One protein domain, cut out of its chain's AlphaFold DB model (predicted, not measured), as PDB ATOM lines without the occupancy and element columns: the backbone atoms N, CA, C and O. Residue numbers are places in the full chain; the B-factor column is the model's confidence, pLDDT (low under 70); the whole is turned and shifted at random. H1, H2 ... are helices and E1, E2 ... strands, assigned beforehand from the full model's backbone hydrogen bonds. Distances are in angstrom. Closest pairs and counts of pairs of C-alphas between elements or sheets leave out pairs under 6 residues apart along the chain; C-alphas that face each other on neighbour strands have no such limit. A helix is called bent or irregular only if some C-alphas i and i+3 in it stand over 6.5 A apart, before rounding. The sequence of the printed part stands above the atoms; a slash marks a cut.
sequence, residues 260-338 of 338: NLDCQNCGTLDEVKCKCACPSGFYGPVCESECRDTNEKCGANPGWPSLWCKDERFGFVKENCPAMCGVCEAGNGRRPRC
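AT A GLANCE: This is residues 260 to 338 of the 338 residues of the protein "SCP domain-containing protein" of Stichopus japonicus (UniProt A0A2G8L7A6). With little regular structure, this is a long, flat body of loops, with the small hairpin E1 and E2 at one end and short helices H1 and H2 near the other. Residues 321 to 338 fold back from the helices toward the hairpin's end. The 79 printed residues, 20 in named elements, run E1, E2, H1, H2; the class is mixed, the whole only just loose, close to compact, with a radius of gyration of the C-alphas of 14.2 A and spans of 44 by 27 by 13 A.

HOW THE PARTS SIT: E1, residues 268 to 270, and E2, residues 275 to 277, form an antiparallel hairpin at 140 degrees; N 268 and O 277, 3.0 A apart, are within hydrogen-bond range. H1, residues 306 to 310, and H2, residues 312 to 320, touch only at the corner by their link; their closest C-alphas, of Cys 309 and Lys 318, are 5.4 A apart. O i to N i+4 pairs are within range in 0 of 1 in H1 and 2 of 5 in H2, O i to N i+3 pairs in 2 of 2 and 5 of 6.

IN THESE COORDINATES: E1 begins at C-alpha 268 (-25.137, -42.081, 33.969); E1 and E2 each measure 6.5 A, H1 7.9 A. H2, 13.5 A, irregular with C-alphas 313 and 316 8.2 A apart, ends at C-alpha 320 (-3.295, -38.983, 21.131).

THE WHOLE: The farthest C-alphas, of Val 272 and Pro 302, are 46.8 A apart. The printed part has no cut; the link E2 to H1 is long, 28 residues. Residues 315, 333 and 334 have pLDDT under 70.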
ATOM      1  N   ASN A 260     -19.878 -42.634  45.251       76.69
ATOM      2  CA  ASN A 260     -19.593 -41.197  45.176       76.69
ATOM      3  C   ASN A 260     -18.948 -40.763  43.848       76.69
ATOM      4  O   ASN A 260     -18.291 -39.715  43.802       76.69
ATOM      5  N   LEU A 261     -19.093 -41.544  42.773       85.06
ATOM      6  CA  LEU A 261     -18.637 -41.126  41.447       85.06
ATOM      7  C   LEU A 261     -19.476 -39.953  40.931       85.06
ATOM      8  O   LEU A 261     -20.674 -39.875  41.168       85.06
ATOM      9  N   ASP A 262     -18.811 -39.032  40.239       88.94
ATOM     10  CA  ASP A 262     -19.436 -37.879  39.591       88.94
ATOM     11  C   ASP A 262     -19.256 -38.030  38.080       88.94
ATOM     12  O   ASP A 262     -18.186 -37.724  37.544       88.94
ATOM     13  N   CYS A 263     -20.259 -38.619  37.427       92.00
ATOM     14  CA  CYS A 263     -20.206 -38.943  36.008       92.00
ATOM     15  C   CYS A 263     -20.301 -37.666  35.166       92.00
ATOM     16  O   CYS A 263     -21.282 -36.928  35.214       92.00
ATOM     17  N   GLN A 264     -19.263 -37.407  34.381       90.75
ATOM     18  CA  GLN A 264     -19.126 -36.206  33.568       90.75
ATOM     19  C   GLN A 264     -19.767 -36.384  32.196       90.75
ATOM     20  O   GLN A 264     -20.107 -37.493  31.792       90.75
ATOM     21  N   ASN A 265     -19.904 -35.276  31.461       91.06
ATOM     22  CA  ASN A 265     -20.335 -35.273  30.061       91.06
ATOM     23  C   ASN A 265     -21.631 -36.071  29.820       91.06
ATOM     24  O   ASN A 265     -21.750 -36.775  28.824       91.06
ATOM     25  N   CYS A 266     -22.599 -35.952  30.735       91.62
ATOM     26  CA  CYS A 266     -23.876 -36.676  30.715       91.62
ATOM     27  C   CYS A 266     -23.772 -38.195  30.919       91.62
ATOM     28  O   CYS A 266     -24.687 -38.927  30.540       91.62
ATOM     29  N   GLY A 267     -22.678 -38.681  31.507       92.38
ATOM     30  CA  GLY A 267     -22.581 -40.064  31.954       92.38
ATOM     31  C   GLY A 267     -23.631 -40.386  33.015       92.38
ATOM     32  O   GLY A 267     -23.948 -39.555  33.866       92.38
ATOM     33  N   THR A 268     -24.169 -41.602  32.977       93.50
ATOM     34  CA  THR A 268     -25.137 -42.081  33.969       93.50
ATOM     35  C   THR A 268     -24.446 -42.975  34.991       93.50
ATOM     36  O   THR A 268     -23.644 -43.840  34.637       93.50
ATOM     37  N   LEU A 269     -24.732 -42.755  36.276       91.06
ATOM     38  CA  LEU A 269     -24.181 -43.569  37.355       91.06
ATOM     39  C   LEU A 269     -24.981 -44.868  37.500       91.06
ATOM     40  O   LEU A 269     -26.176 -44.838  37.780       91.06
ATOM     41  N   ASP A 270     -24.307 -46.007  37.371       88.44
ATOM     42  CA  ASP A 270     -24.807 -47.286  37.873       88.44
ATOM     43  C   ASP A 270     -24.416 -47.391  39.353       88.44
ATOM     44  O   ASP A 270     -23.261 -47.668  39.682       88.44
ATOM     45  N   GLU A 271     -25.361 -47.129  40.259       79.56
ATOM     46  CA  GLU A 271     -25.122 -47.147  41.710       79.56
ATOM     47  C   GLU A 271     -24.784 -48.546  42.246       79.56
ATOM     48  O   GLU A 271     -24.083 -48.674  43.252       79.56
ATOM     49  N   VAL A 272     -25.244 -49.604  41.569       75.50
ATOM     50  CA  VAL A 272     -25.002 -50.995  41.975       75.50
ATOM     51  C   VAL A 272     -23.574 -51.400  41.637       75.50
ATOM     52  O   VAL A 272     -22.892 -52.031  42.449       75.50
ATOM     53  N   LYS A 273     -23.115 -51.020  40.443       77.88
ATOM     54  CA  LYS A 273     -21.751 -51.276  39.972       77.88
ATOM     55  C   LYS A 273     -20.773 -50.167  40.344       77.88
ATOM     56  O   LYS A 273     -19.586 -50.311  40.104       77.88
ATOM     57  N   CYS A 274     -21.233 -49.062  40.912       81.12
ATOM     58  CA  CYS A 274     -20.417 -47.876  41.147       81.12
ATOM     59  C   CYS A 274     -19.525 -47.527  39.937       81.12
ATOM     60  O   CYS A 274     -18.304 -47.425  40.053       81.12
ATOM     61  N   LYS A 275     -20.142 -47.422  38.752       87.06
ATOM     62  CA  LYS A 275     -19.468 -47.140  37.475       87.06
ATOM     63  C   LYS A 275     -20.280 -46.133  36.667       87.06
ATOM     64  O   LYS A 275     -21.507 -46.171  36.692       87.06
ATOM     65  N   CYS A 276     -19.598 -45.274  35.918       91.44
ATOM     66  CA  CYS A 276     -20.246 -44.397  34.953       91.44
ATOM     67  C   CYS A 276     -20.416 -45.099  33.599       91.44
ATOM     68  O   CYS A 276     -19.462 -45.649  33.045       91.44
ATOM     69  N   ALA A 277     -21.631 -45.070  33.057       92.38
ATOM     70  CA  ALA A 277     -21.902 -45.400  31.666       92.38
ATOM     71  C   ALA A 277     -21.757 -44.128  30.822       92.38
ATOM     72  O   ALA A 277     -22.505 -43.164  31.000       92.38
ATOM     73  N   CYS A 278     -20.770 -44.119  29.927       92.12
ATOM     74  CA  CYS A 278     -20.439 -42.941  29.134       92.12
ATOM     75  C   CYS A 278     -21.262 -42.875  27.845       92.12
ATOM     76  O   CYS A 278     -21.411 -43.898  27.171       92.12
ATOM     77  N   PRO A 279     -21.788 -41.694  27.475       91.50
ATOM     78  CA  PRO A 279     -22.416 -41.513  26.176       91.50
ATOM     79  C   PRO A 279     -21.378 -41.590  25.050       91.50
ATOM     80  O   PRO A 279     -20.184 -41.376  25.269       91.50
ATOM     81  N   SER A 280     -21.844 -41.855  23.827       89.00
ATOM     82  CA  SER A 280     -20.990 -41.900  22.635       89.00
ATOM     83  C   SER A 280     -20.142 -40.634  22.501       89.00
ATOM     84  O   SER A 280     -20.636 -39.518  22.681       89.00
ATOM     85  N   GLY A 281     -18.867 -40.805  22.155       90.38
ATOM     86  CA  GLY A 281     -17.908 -39.707  22.097       90.38
ATOM     87  C   GLY A 281     -17.253 -39.350  23.428       90.38
ATOM     88  O   GLY A 281     -16.450 -38.423  23.439       90.38
ATOM     89  N   PHE A 282     -17.531 -40.065  24.521       91.62
ATOM     90  CA  PHE A 282     -16.848 -39.886  25.804       91.62
ATOM     91  C   PHE A 282     -16.407 -41.225  26.398       91.62
ATOM     92  O   PHE A 282     -17.040 -42.256  26.183       91.62
ATOM     93  N   TYR A 283     -15.309 -41.210  27.148       89.62
ATOM     94  CA  TYR A 283     -14.743 -42.385  27.804       89.62
ATOM     95  C   TYR A 283     -13.984 -42.000  29.082       89.62
ATOM     96  O   TYR A 283     -13.868 -40.822  29.429       89.62
ATOM     97  N   GLY A 284     -13.472 -43.012  29.776       87.25
ATOM     98  CA  GLY A 284     -12.801 -42.876  31.063       87.25
ATOM     99  C   GLY A 284     -13.697 -43.300  32.227       87.25
ATOM    100  O   GLY A 284     -14.905 -43.489  32.049       87.25
ATOM    101  N   PRO A 285     -13.121 -43.458  33.425       86.94
ATOM    102  CA  PRO A 285     -13.821 -44.019  34.577       86.94
ATOM    103  C   PRO A 285     -15.022 -43.180  35.036       86.94
ATOM    104  O   PRO A 285     -15.965 -43.709  35.629       86.94
ATOM    105  N   VAL A 286     -15.000 -41.873  34.760       91.00
ATOM    106  CA  VAL A 286     -16.106 -40.950  35.033       91.00
ATOM    107  C   VAL A 286     -16.520 -40.176  33.785       91.00
ATOM    108  O   VAL A 286     -17.104 -39.101  33.897       91.00
ATOM    109  N   CYS A 287     -16.242 -40.715  32.596       92.00
ATOM    110  CA  CYS A 287     -16.604 -40.120  31.309       92.00
ATOM    111  C   CYS A 287     -15.991 -38.738  31.065       92.00
ATOM    112  O   CYS A 287     -16.589 -37.894  30.402       92.00
ATOM    113  N   GLU A 288     -14.813 -38.474  31.626       89.19
ATOM    114  CA  GLU A 288     -14.127 -37.184  31.547       89.19
ATOM    115  C   GLU A 288     -13.521 -36.870  30.177       89.19
ATOM    116  O   GLU A 288     -13.340 -35.697  29.845       89.19
ATOM    117  N   SER A 289     -13.180 -37.901  29.404       87.38
ATOM    118  CA  SER A 289     -12.331 -37.780  28.228       87.38
ATOM    119  C   SER A 289     -13.194 -37.814  26.982       87.38
ATOM    120  O   SER A 289     -13.985 -38.735  26.793       87.38
ATOM    121  N   GLU A 290     -13.040 -36.822  26.110       89.75
ATOM    122  CA  GLU A 290     -13.671 -36.839  24.791       89.75
ATOM    123  C   GLU A 290     -12.956 -37.860  23.899       89.75
ATOM    124  O   GLU A 290     -11.728 -37.861  23.781       89.75
ATOM    125  N   CYS A 291     -13.723 -38.734  23.259       90.00
ATOM    126  CA  CYS A 291     -13.207 -39.705  22.315       90.00
ATOM    127  C   CYS A 291     -12.964 -39.049  20.955       90.00
ATOM    128  O   CYS A 291     -13.839 -39.027  20.085       90.00
ATOM    129  N   ARG A 292     -11.765 -38.494  20.780       90.00
ATOM    130  CA  ARG A 292     -11.300 -37.951  19.505       90.00
ATOM    131  C   ARG A 292      -9.795 -38.106  19.368       90.00
ATOM    132  O   ARG A 292      -9.069 -38.021  20.355       90.00
ATOM    133  N   ASP A 293      -9.347 -38.263  18.132       89.81
ATOM    134  CA  ASP A 293      -7.933 -38.189  17.794       89.81
ATOM    135  C   ASP A 293      -7.489 -36.722  17.861       89.81
ATOM    136  O   ASP A 293      -8.051 -35.850  17.198       89.81
ATOM    137  N   THR A 294      -6.526 -36.426  18.729       87.50
ATOM    138  CA  THR A 294      -6.063 -35.062  19.010       87.50
ATOM    139  C   THR A 294      -4.820 -34.677  18.221       87.50
ATOM    140  O   THR A 294      -4.449 -33.506  18.225       87.50
ATOM    141  N   ASN A 295      -4.161 -35.632  17.560       89.19
ATOM    142  CA  ASN A 295      -2.951 -35.381  16.787       89.19
ATOM    143  C   ASN A 295      -3.187 -35.578  15.287       89.19
ATOM    144  O   ASN A 295      -3.760 -36.569  14.851       89.19
ATOM    145  N   GLU A 296      -2.673 -34.656  14.479       91.50
ATOM    146  CA  GLU A 296      -2.761 -34.710  13.015       91.50
ATOM    147  C   GLU A 296      -2.086 -35.947  12.398       91.50
ATOM    148  O   GLU A 296      -2.405 -36.333  11.277       91.50
ATOM    149  N   LYS A 297      -1.170 -36.597  13.128       92.62
ATOM    150  CA  LYS A 297      -0.472 -37.800  12.666       92.62
ATOM    151  C   LYS A 297      -1.315 -39.066  12.782       92.62
ATOM    152  O   LYS A 297      -0.905 -40.079  12.221       92.62
ATOM    153  N   CYS A 298      -2.446 -39.050  13.485       92.44
ATOM    154  CA  CYS A 298      -3.300 -40.225  13.647       92.44
ATOM    155  C   CYS A 298      -3.778 -40.742  12.278       92.44
ATOM    156  O   CYS A 298      -4.577 -40.098  11.605       92.44
ATOM    157  N   GLY A 299      -3.247 -41.886  11.834       89.75
ATOM    158  CA  GLY A 299      -3.626 -42.528  10.572       89.75
ATOM    159  C   GLY A 299      -3.093 -41.835   9.314       89.75
ATOM    160  O   GLY A 299      -3.431 -42.252   8.207       89.75
ATOM    161  N   ALA A 300      -2.260 -40.801   9.462       91.25
ATOM    162  CA  ALA A 300      -1.691 -40.048   8.348       91.25
ATOM    163  C   ALA A 300      -0.512 -40.780   7.676       91.25
ATOM    164  O   ALA A 300       0.118 -41.664   8.261       91.25
ATOM    165  N   ASN A 301      -0.181 -40.376   6.443       84.62
ATOM    166  CA  ASN A 301       1.004 -40.833   5.715       84.62
ATOM    167  C   ASN A 301       1.738 -39.633   5.067       84.62
ATOM    168  O   ASN A 301       1.223 -39.092   4.086       84.62
ATOM    169  N   PRO A 302       2.917 -39.214   5.572       88.25
ATOM    170  CA  PRO A 302       3.612 -39.768   6.739       88.25
ATOM    171  C   PRO A 302       2.859 -39.481   8.053       88.25
ATOM    172  O   PRO A 302       2.281 -38.411   8.221       88.25
ATOM    173  N   GLY A 303       2.873 -40.428   8.995       89.88
ATOM    174  CA  GLY A 303       2.135 -40.322  10.260       89.88
ATOM    175  C   GLY A 303       2.264 -41.561  11.146       89.88
ATOM    176  O   GLY A 303       3.193 -42.355  10.991       89.88
ATOM    177  N   TRP A 304       1.352 -41.704  12.105       93.19
ATOM    178  CA  TRP A 304       1.291 -42.820  13.045       93.19
ATOM    179  C   TRP A 304       0.294 -43.873  12.548       93.19
ATOM    180  O   TRP A 304      -0.915 -43.623  12.557       93.19
ATOM    181  N   PRO A 305       0.765 -45.056  12.116       92.25
ATOM    182  CA  PRO A 305      -0.120 -46.114  11.655       92.25
ATOM    183  C   PRO A 305      -0.867 -46.758  12.829       92.25
ATOM    184  O   PRO A 305      -0.325 -46.906  13.925       92.25
ATOM    185  N   SER A 306      -2.079 -47.254  12.574       90.00
ATOM    186  CA  SER A 306      -2.899 -47.958  13.574       90.00
ATOM    187  C   SER A 306      -2.221 -49.199  14.168       90.00
ATOM    188  O   SER A 306      -2.545 -49.613  15.279       90.00
ATOM    189  N   LEU A 307      -1.229 -49.778  13.482       90.06
ATOM    190  CA  LEU A 307      -0.426 -50.882  14.013       90.06
ATOM    191  C   LEU A 307       0.299 -50.497  15.315       90.06
ATOM    192  O   LEU A 307       0.452 -51.336  16.201       90.06
ATOM    193  N   TRP A 308       0.697 -49.228  15.460       90.50
ATOM    194  CA  TRP A 308       1.384 -48.735  16.656       90.50
ATOM    195  C   TRP A 308       0.468 -48.685  17.879       90.50
ATOM    196  O   TRP A 308       0.958 -48.737  19.000       90.50
ATOM    197  N   CYS A 309      -0.854 -48.698  17.697       87.94
ATOM    198  CA  CYS A 309      -1.799 -48.777  18.807       87.94
ATOM    199  C   CYS A 309      -1.607 -50.039  19.658       87.94
ATOM    200  O   CYS A 309      -1.923 -50.043  20.842       87.94
ATOM    201  N   LYS A 310      -1.100 -51.135  19.085       84.88
ATOM    202  CA  LYS A 310      -0.891 -52.393  19.819       84.88
ATOM    203  C   LYS A 310       0.496 -52.506  20.451       84.88
ATOM    204  O   LYS A 310       0.736 -53.458  21.180       84.88
ATOM    205  N   ASP A 311       1.383 -51.555  20.184       78.50
ATOM    206  CA  ASP A 311       2.768 -51.582  20.638       78.50
ATOM    207  C   ASP A 311       2.957 -50.582  21.780       78.50
ATOM    208  O   ASP A 311       2.789 -49.373  21.621       78.50
ATOM    209  N   GLU A 312       3.305 -51.097  22.954       70.56
ATOM    210  CA  GLU A 312       3.438 -50.305  24.179       70.56
ATOM    211  C   GLU A 312       4.557 -49.260  24.098       70.56
ATOM    212  O   GLU A 312       4.479 -48.222  24.759       70.56
ATOM    213  N   ARG A 313       5.553 -49.456  23.217       70.75
ATOM    214  CA  ARG A 313       6.602 -48.454  22.950       70.75
ATOM    215  C   ARG A 313       6.029 -47.172  22.354       70.75
ATOM    216  O   ARG A 313       6.609 -46.102  22.521       70.75
ATOM    217  N   PHE A 314       4.889 -47.277  21.678       77.44
ATOM    218  CA  PHE A 314       4.161 -46.163  21.084       77.44
ATOM    219  C   PHE A 314       2.903 -45.833  21.894       77.44
ATOM    220  O   PHE A 314       1.882 -45.445  21.331       77.44
ATOM    221  N   GLY A 315       2.970 -45.945  23.227       69.69
ATOM    222  CA  GLY A 315       1.859 -45.611  24.123       69.69
ATOM    223  C   GLY A 315       1.265 -44.218  23.875       69.69
ATOM    224  O   GLY A 315       0.048 -44.062  23.948       69.69
ATOM    225  N   PHE A 316       2.084 -43.245  23.458       78.06
ATOM    226  CA  PHE A 316       1.618 -41.909  23.072       78.06
ATOM    227  C   PHE A 316       0.622 -41.927  21.900       78.06
ATOM    228  O   PHE A 316      -0.215 -41.035  21.811       78.06
ATOM    229  N   VAL A 317       0.665 -42.925  21.010       84.38
ATOM    230  CA  VAL A 317      -0.294 -43.058  19.901       84.38
ATOM    231  C   VAL A 317      -1.677 -43.392  20.439       84.38
ATOM    232  O   VAL A 317      -2.638 -42.762  20.029       84.38
ATOM    233  N   LYS A 318      -1.796 -44.318  21.397       83.38
ATOM    234  CA  LYS A 318      -3.085 -44.616  22.052       83.38
ATOM    235  C   LYS A 318      -3.668 -43.402  22.769       83.38
ATOM    236  O   LYS A 318      -4.877 -43.215  22.754       83.38
ATOM    237  N   GLU A 319      -2.815 -42.582  23.375       80.25
ATOM    238  CA  GLU A 319      -3.243 -41.376  24.092       80.25
ATOM    239  C   GLU A 319      -3.731 -40.270  23.169       80.25
ATOM    240  O   GLU A 319      -4.716 -39.602  23.462       80.25
ATOM    241  N   ASN A 320      -3.011 -40.060  22.069       84.81
ATOM    242  CA  ASN A 320      -3.295 -38.983  21.131       84.81
ATOM    243  C   ASN A 320      -4.270 -39.404  20.026       84.81
ATOM    244  O   ASN A 320      -4.842 -38.542  19.365       84.81
ATOM    245  N   CYS A 321      -4.446 -40.706  19.809       90.12
ATOM    246  CA  CYS A 321      -5.310 -41.280  18.785       90.12
ATOM    247  C   CYS A 321      -6.264 -42.348  19.364       90.12
ATOM    248  O   CYS A 321      -6.283 -43.486  18.877       90.12
ATOM    249  N   PRO A 322      -7.024 -42.050  20.435       90.31
ATOM    250  CA  PRO A 322      -7.838 -43.054  21.114       90.31
ATOM    251  C   PRO A 322      -8.962 -43.608  20.225       90.31
ATOM    252  O   PRO A 322      -9.308 -44.783  20.360       90.31
ATOM    253  N   ALA A 323      -9.490 -42.821  19.280       91.50
ATOM    254  CA  ALA A 323     -10.517 -43.286  18.352       91.50
ATOM    255  C   ALA A 323      -9.908 -44.200  17.277       91.50
ATOM    256  O   ALA A 323     -10.385 -45.318  17.082       91.50
ATOM    257  N   MET A 324      -8.798 -43.791  16.648       92.56
ATOM    258  CA  MET A 324      -8.056 -44.643  15.705       92.56
ATOM    259  C   MET A 324      -7.619 -45.966  16.349       92.56
ATOM    260  O   MET A 324      -7.646 -47.017  15.705       92.56
ATOM    261  N   CYS A 325      -7.199 -45.922  17.613       90.56
ATOM    262  CA  CYS A 325      -6.741 -47.093  18.347       90.56
ATOM    263  C   CYS A 325      -7.870 -47.970  18.902       90.56
ATOM    264  O   CYS A 325      -7.572 -48.994  19.521       90.56
ATOM    265  N   GLY A 326      -9.138 -47.599  18.691       89.12
ATOM    266  CA  GLY A 326     -10.293 -48.343  19.190       89.12
ATOM    267  C   GLY A 326     -10.386 -48.377  20.717       89.12
ATOM    268  O   GLY A 326     -11.000 -49.285  21.268       89.12
ATOM    269  N   VAL A 327      -9.758 -47.416  21.403       86.62
ATOM    270  CA  VAL A 327      -9.872 -47.243  22.861       86.62
ATOM    271  C   VAL A 327     -11.286 -46.788  23.225       86.62
ATOM    272  O   VAL A 327     -11.800 -47.118  24.290       86.62
ATOM    273  N   CYS A 328     -11.924 -46.038  22.332       88.31
ATOM    274  CA  CYS A 328     -13.262 -45.503  22.507       88.31
ATOM    275  C   CYS A 328     -13.943 -45.299  21.144       88.31
ATOM    276  O   CYS A 328     -13.293 -45.333  20.097       88.31
ATOM    277  N   GLU A 329     -15.255 -45.062  21.160       88.62
ATOM    278  CA  GLU A 329     -16.035 -44.759  19.960       88.62
ATOM    279  C   GLU A 329     -16.235 -43.244  19.807       88.62
ATOM    280  O   GLU A 329     -16.763 -42.577  20.706       88.62
ATOM    281  N   ALA A 330     -15.801 -42.696  18.667       83.88
ATOM    282  CA  ALA A 330     -15.899 -41.268  18.386       83.88
ATOM    283  C   ALA A 330     -17.362 -40.813  18.299       83.88
ATOM    284  O   ALA A 330     -18.220 -41.475  17.715       83.88
ATOM    285  N   GLY A 331     -17.644 -39.643  18.872       79.44
ATOM    286  CA  GLY A 331     -18.977 -39.057  18.833       79.44
ATOM    287  C   GLY A 331     -19.323 -38.530  17.443       79.44
ATOM    288  O   GLY A 331     -18.468 -38.083  16.684       79.44
ATOM    289  N   ASN A 332     -20.613 -38.464  17.136       77.31
ATOM    290  CA  ASN A 332     -21.166 -37.866  15.913       77.31
ATOM    291  C   ASN A 332     -21.134 -36.315  15.912       77.31
ATOM    292  O   ASN A 332     -21.955 -35.665  15.263       77.31
ATOM    293  N   GLY A 333     -20.208 -35.707  16.662       67.00
ATOM    294  CA  GLY A 333     -19.998 -34.256  16.749       67.00
ATOM    295  C   GLY A 333     -21.070 -33.472  17.517       67.00
ATOM    296  O   GLY A 333     -20.969 -32.252  17.638       67.00
ATOM    297  N   ARG A 334     -22.102 -34.135  18.056       69.88
ATOM    298  CA  ARG A 334     -23.140 -33.495  18.875       69.88
ATOM    299  C   ARG A 334     -22.855 -33.741  20.349       69.88
ATOM    300  O   ARG A 334     -22.835 -34.887  20.785       69.88
ATOM    301  N   ARG A 335     -22.682 -32.669  21.129       70.44
ATOM    302  CA  ARG A 335     -22.614 -32.798  22.589       70.44
ATOM    303  C   ARG A 335     -23.962 -33.300  23.124       70.44
ATOM    304  O   ARG A 335     -24.994 -32.752  22.713       70.44
ATOM    305  N   PRO A 336     -23.974 -34.316  24.004       71.25
ATOM    306  CA  PRO A 336     -25.197 -34.770  24.648       71.25
ATOM    307  C   PRO A 336     -25.824 -33.610  25.432       71.25
ATOM    308  O   PRO A 336     -25.114 -32.774  25.989       71.25
ATOM    309  N   ARG A 337     -27.160 -33.519  25.414       72.19
ATOM    310  CA  ARG A 337     -27.894 -32.522  26.202       72.19
ATOM    311  C   ARG A 337     -28.263 -33.126  27.551       72.19
ATOM    312  O   ARG A 337     -29.196 -33.921  27.633       72.19
ATOM    313  N   CYS A 338     -27.522 -32.699  28.557       77.56
ATOM    314  CA  CYS A 338     -27.835 -32.673  29.971       77.56
ATOM    315  C   CYS A 338     -27.363 -31.292  30.485       77.56
ATOM    316  O   CYS A 338     -27.841 -30.889  31.555       77.56
TER     317      CYS A 338